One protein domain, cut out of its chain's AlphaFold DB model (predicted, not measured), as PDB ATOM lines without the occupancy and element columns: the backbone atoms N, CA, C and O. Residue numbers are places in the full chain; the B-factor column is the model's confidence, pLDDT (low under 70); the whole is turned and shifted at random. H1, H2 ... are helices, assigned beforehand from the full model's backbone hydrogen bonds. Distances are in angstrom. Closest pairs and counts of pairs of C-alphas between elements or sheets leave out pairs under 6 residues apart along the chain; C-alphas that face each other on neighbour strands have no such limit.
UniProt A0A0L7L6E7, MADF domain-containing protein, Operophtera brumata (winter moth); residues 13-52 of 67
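This is residues 13 to 52 of the 67 residues of the protein "MADF domain-containing protein" of Operophtera brumata (winter moth) (UniProt A0A0L7L6E7). Look for one long helix, H3, with the rest of the printed part folded back alongside it: the shorter helix H1 lies beside the last part of H3, and the very short H2 beside an earlier part. Residues 27 to 35, the link from H2 to H3, make the turn at one end of this flat U. The printed part has 40 residues, with three named helices in the order H1, H2, H3 and no named strand; the class is all helix. It is compact, with a radius of gyration of the C-alphas of 9.8 A, and spans 29 by 18 by 8 A.

Begin at H3, residues 36 to 50. With residues 46 to 50 alone it touches H1, residues 13 to 20; their closest C-alphas, those of Glu 18 and Val 46, are 5.7 A apart. These two helices run opposite ways at a shallow tilt of 30 degrees. With residues 38 to 43 alone H3 touches H2, residues 23 to 26, where the closest C-alphas, those of Leu 25 and Lys 39, are 5.9 A apart. H1 and H2 only just touch, with 3 pairs of C-alphas within 8 A, and touch only at the corner by their link; the closest C-alphas are those of Val 19 and Leu 25, 6.3 A apart. In the backbones of H1 and H3 every O i to N i+4 pair is within hydrogen-bond range; H2 is too short for such a pair.

Find C-alpha 36 at (165.697, 326.474, 203.798); from there H3 runs 20.7 A to C-alpha 50 at (156.126, 342.200, 213.256). H1 begins at C-alpha 13, at (156.496, 348.591, 206.643), and runs 10.5 A to C-alpha 20. H2 has four residues, Pro 23 to Phe 26.

The two C-alphas farthest apart, those of Asn 29 and Pro 52, are 30.7 A apart. The printed part has no cut. The link from H1 to H2 is tight, and that from H2 to H3 is short. Mean pLDDT of the printed part of this model is 83.0; look at residue 52 for the one value under 70.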
ATOM      1  N   SER A  13     155.257 347.864 206.369       78.75
ATOM      2  CA  SER A  13     156.496 348.591 206.643       78.75
ATOM      3  C   SER A  13     157.415 347.873 207.642       78.75
ATOM      4  O   SER A  13     158.623 347.861 207.438       78.75
ATOM      5  N   LEU A  14     156.865 347.259 208.696       80.56
ATOM      6  CA  LEU A  14     157.641 346.553 209.723       80.56
ATOM      7  C   LEU A  14     158.245 345.262 209.172       80.56
ATOM      8  O   LEU A  14     159.429 345.011 209.369       80.56
ATOM      9  N   ILE A  15     157.461 344.487 208.419       83.25
ATOM     10  CA  ILE A  15     157.971 343.273 207.768       83.25
ATOM     11  C   ILE A  15     159.036 343.608 206.725       83.25
ATOM     12  O   ILE A  15     160.048 342.924 206.665       83.25
ATOM     13  N   ILE A  16     158.887 344.704 205.975       83.44
ATOM     14  CA  ILE A  16     159.921 345.153 205.033       83.44
ATOM     15  C   ILE A  16     161.221 345.516 205.765       83.44
ATOM     16  O   ILE A  16     162.293 345.181 205.270       83.44
ATOM     17  N   ILE A  17     161.158 346.179 206.925       86.31
ATOM     18  CA  ILE A  17     162.353 346.513 207.720       86.31
ATOM     19  C   ILE A  17     163.036 345.236 208.227       86.31
ATOM     20  O   ILE A  17     164.239 345.067 208.037       86.31
ATOM     21  N   GLU A  18     162.274 344.313 208.811       87.00
ATOM     22  CA  GLU A  18     162.815 343.069 209.369       87.00
ATOM     23  C   GLU A  18     163.359 342.115 208.298       87.00
ATOM     24  O   GLU A  18     164.372 341.454 208.528       87.00
ATOM     25  N   VAL A  19     162.732 342.070 207.118       86.00
ATOM     26  CA  VAL A  19     163.238 341.327 205.955       86.00
ATOM     27  C   VAL A  19     164.498 341.993 205.406       86.00
ATOM     28  O   VAL A  19     165.458 341.295 205.106       86.00
ATOM     29  N   LYS A  20     164.564 343.331 205.341       86.31
ATOM     30  CA  LYS A  20     165.782 344.052 204.923       86.31
ATOM     31  C   LYS A  20     166.969 343.835 205.862       86.31
ATOM     32  O   LYS A  20     168.099 343.810 205.389       86.31
ATOM     33  N   ASN A  21     166.725 343.649 207.159       85.75
ATOM     34  CA  ASN A  21     167.764 343.278 208.126       85.75
ATOM     35  C   ASN A  21     168.296 341.849 207.925       85.75
ATOM     36  O   ASN A  21     169.322 341.489 208.493       85.75
ATOM     37  N   ARG A  22     167.599 341.029 207.131       84.25
ATOM     38  CA  ARG A  22     167.858 339.603 206.942       84.25
ATOM     39  C   ARG A  22     168.040 339.286 205.450       84.25
ATOM     40  O   ARG A  22     167.103 338.802 204.809       84.25
ATOM     41  N   PRO A  23     169.236 339.525 204.878       81.31
ATOM     42  CA  PRO A  23     169.520 339.235 203.470       81.31
ATOM     43  C   PRO A  23     169.292 337.760 203.097       81.31
ATOM     44  O   PRO A  23     168.867 337.508 201.975       81.31
ATOM     45  N   CYS A  24     169.372 336.819 204.056       82.69
ATOM     46  CA  CYS A  24     168.936 335.413 203.913       82.69
ATOM     47  C   CYS A  24     167.557 335.259 203.233       82.69
ATOM     48  O   CYS A  24     167.296 334.256 202.566       82.69
ATOM     49  N   LEU A  25     166.645 336.224 203.406       83.69
ATOM     50  CA  LEU A  25     165.262 336.133 202.934       83.69
ATOM     51  C   LEU A  25     165.040 336.668 201.517       83.69
ATOM     52  O   LEU A  25     164.139 336.176 200.836       83.69
ATOM     53  N   PHE A  26     165.818 337.657 201.075       83.44
ATOM     54  CA  PHE A  26     165.566 338.375 199.815       83.44
ATOM     55  C   PHE A  26     166.790 338.494 198.901       83.44
ATOM     56  O   PHE A  26     166.619 338.748 197.709       83.44
ATOM     57  N   ASP A  27     168.000 338.335 199.431       85.75
ATOM     58  CA  ASP A  27     169.240 338.485 198.681       85.75
ATOM     59  C   ASP A  27     169.730 337.121 198.195       85.75
ATOM     60  O   ASP A  27     170.172 336.284 198.973       85.75
ATOM     61  N   SER A  28     169.665 336.901 196.885       82.31
ATOM     62  CA  SER A  28     170.116 335.656 196.254       82.31
ATOM     63  C   SER A  28     171.637 335.447 196.288       82.31
ATOM     64  O   SER A  28     172.087 334.344 195.981       82.31
ATOM     65  N   ASN A  29     172.430 336.480 196.606       84.25
ATOM     66  CA  ASN A  29     173.880 336.372 196.799       84.25
ATOM     67  C   ASN A  29     174.248 335.993 198.234       84.25
ATOM     68  O   ASN A  29     175.413 335.689 198.496       84.25
ATOM     69  N   ASP A  30     173.291 336.022 199.162       82.19
ATOM     70  CA  ASP A  30     173.544 335.599 200.525       82.19
ATOM     71  C   ASP A  30     173.797 334.078 200.550       82.19
ATOM     72  O   ASP A  30     172.998 333.303 200.011       82.19
ATOM     73  N   PRO A  31     174.901 333.612 201.159       83.06
ATOM     74  CA  PRO A  31     175.235 332.189 201.198       83.06
ATOM     75  C   PRO A  31     174.172 331.357 201.930       83.06
ATOM     76  O   PRO A  31     174.043 330.162 201.665       83.06
ATOM     77  N   SER A  32     173.374 331.979 202.801       80.88
ATOM     78  CA  SER A  32     172.269 331.346 203.518       80.88
ATOM     79  C   SER A  32     170.930 331.460 202.781       80.88
ATOM     80  O   SER A  32     169.942 330.878 203.225       80.88
ATOM     81  N   TYR A  33     170.857 332.120 201.617       82.44
ATOM     82  CA  TYR A  33     169.626 332.193 200.816       82.44
ATOM     83  C   TYR A  33     169.169 330.824 200.297       82.44
ATOM     84  O   TYR A  33     167.968 330.568 200.152       82.44
ATOM     85  N   GLY A  34     170.117 329.932 200.005       83.38
ATOM     86  CA  GLY A  34     169.833 328.546 199.622       83.38
ATOM     87  C   GLY A  34     169.409 327.663 200.798       83.38
ATOM     88  O   GLY A  34     168.863 326.580 200.585       83.38
ATOM     89  N   ASP A  35     169.629 328.120 202.032       87.38
ATOM     90  CA  ASP A  35     169.370 327.336 203.227       87.38
ATOM     91  C   ASP A  35     167.918 327.514 203.683       87.38
ATOM     92  O   ASP A  35     167.487 328.546 204.206       87.38
ATOM     93  N   ARG A  36     167.118 326.471 203.446       84.62
ATOM     94  CA  ARG A  36     165.697 326.474 203.798       84.62
ATOM     95  C   ARG A  36     165.481 326.510 205.312       84.62
ATOM     96  O   ARG A  36     164.461 327.050 205.748       84.62
ATOM     97  N   ALA A  37     166.391 325.933 206.098       86.69
ATOM     98  CA  ALA A  37     166.283 325.940 207.551       86.69
ATOM     99  C   ALA A  37     166.511 327.356 208.086       86.69
ATOM    100  O   ALA A  37     165.659 327.864 208.817       86.69
ATOM    101  N   GLU A  38     167.568 328.035 207.636       85.50
ATOM    102  CA  GLU A  38     167.822 329.427 208.030       85.50
ATOM    103  C   GLU A  38     166.736 330.375 207.536       85.50
ATOM    104  O   GLU A  38     166.242 331.185 208.316       85.50
ATOM    105  N   LYS A  39     166.246 330.222 206.300       85.50
ATOM    106  CA  LYS A  39     165.086 330.997 205.833       85.50
ATOM    107  C   LYS A  39     163.872 330.842 206.740       85.50
ATOM    108  O   LYS A  39     163.197 331.828 207.024       85.50
ATOM    109  N   SER A  40     163.585 329.621 207.184       84.31
ATOM    110  CA  SER A  40     162.429 329.354 208.044       84.31
ATOM    111  C   SER A  40     162.591 330.039 209.403       84.31
ATOM    112  O   SER A  40     161.670 330.718 209.848       84.31
ATOM    113  N   ARG A  41     163.789 329.972 209.997       85.69
ATOM    114  CA  ARG A  41     164.116 330.661 211.257       85.69
ATOM    115  C   ARG A  41     164.077 332.182 211.114       85.69
ATOM    116  O   ARG A  41     163.425 332.842 211.919       85.69
ATOM    117  N   CYS A  42     164.696 332.720 210.058       87.69
ATOM    118  CA  CYS A  42     164.658 334.142 209.707       87.69
ATOM    119  C   CYS A  42     163.188 334.628 209.648       87.69
ATOM    120  O   CYS A  42     162.858 335.668 210.215       87.69
ATOM    121  N   TRP A  43     162.285 333.868 209.013       85.06
ATOM    122  CA  TRP A  43     160.854 334.197 208.940       85.06
ATOM    123  C   TRP A  43     160.119 334.093 210.280       85.06
ATOM    124  O   TRP A  43     159.283 334.950 210.564       85.06
ATOM    125  N   GLU A  44     160.400 333.083 211.104       84.06
ATOM    126  CA  GLU A  44     159.790 332.958 212.435       84.06
ATOM    127  C   GLU A  44     160.103 334.170 213.312       84.06
ATOM    128  O   GLU A  44     159.193 334.737 213.922       84.06
ATOM    129  N   GLU A  45     161.357 334.623 213.307       84.06
ATOM    130  CA  GLU A  45     161.753 335.826 214.035       84.06
ATOM    131  C   GLU A  45     161.101 337.093 213.470       84.06
ATOM    132  O   GLU A  45     160.636 337.938 214.233       84.06
ATOM    133  N   VAL A  46     161.045 337.242 212.139       85.44
ATOM    134  CA  VAL A  46     160.358 338.372 211.490       85.44
ATOM    135  C   VAL A  46     158.901 338.408 211.942       85.44
ATOM    136  O   VAL A  46     158.414 339.451 212.369       85.44
ATOM    137  N   CYS A  47     158.200 337.278 211.908       80.31
ATOM    138  CA  CYS A  47     156.812 337.207 212.346       80.31
ATOM    139  C   CYS A  47     156.655 337.536 213.838       80.31
ATOM    140  O   CYS A  47     155.718 338.247 214.191       80.31
ATOM    141  N   GLU A  48     157.584 337.109 214.699       81.94
ATOM    142  CA  GLU A  48     157.597 337.469 216.125       81.94
ATOM    143  C   GLU A  48     157.792 338.968 216.372       81.94
ATOM    144  O   GLU A  48     157.161 339.541 217.261       81.94
ATOM    145  N   ARG A  49     158.621 339.626 215.561       78.62
ATOM    146  CA  ARG A  49     158.878 341.069 215.667       78.62
ATOM    147  C   ARG A  49     157.770 341.920 215.068       78.62
ATOM    148  O   ARG A  49     157.495 343.007 215.570       78.62
ATOM    149  N   VAL A  50     157.154 341.452 213.988       78.69
ATOM    150  CA  VAL A  50     156.126 342.200 213.256       78.69
ATOM    151  C   VAL A  50     154.748 342.014 213.893       78.69
ATOM    152  O   VAL A  50     153.955 342.958 213.903       78.69
ATOM    153  N   VAL A  51     154.459 340.825 214.426       71.12
ATOM    154  CA  VAL A  51     153.187 340.505 215.079       71.12
ATOM    155  C   VAL A  51     153.416 340.397 216.586       71.12
ATOM    156  O   VAL A  51     153.952 339.387 217.055       71.12
ATOM    157  N   PRO A  52     153.000 341.401 217.375       68.00
ATOM    158  CA  PRO A  52     153.110 341.323 218.824       68.00
ATOM    159  C   PRO A  52     152.329 340.104 219.333       68.00
ATOM    160  O   PRO A  52     151.119 340.005 219.156       68.00
TER     161      PRO A  52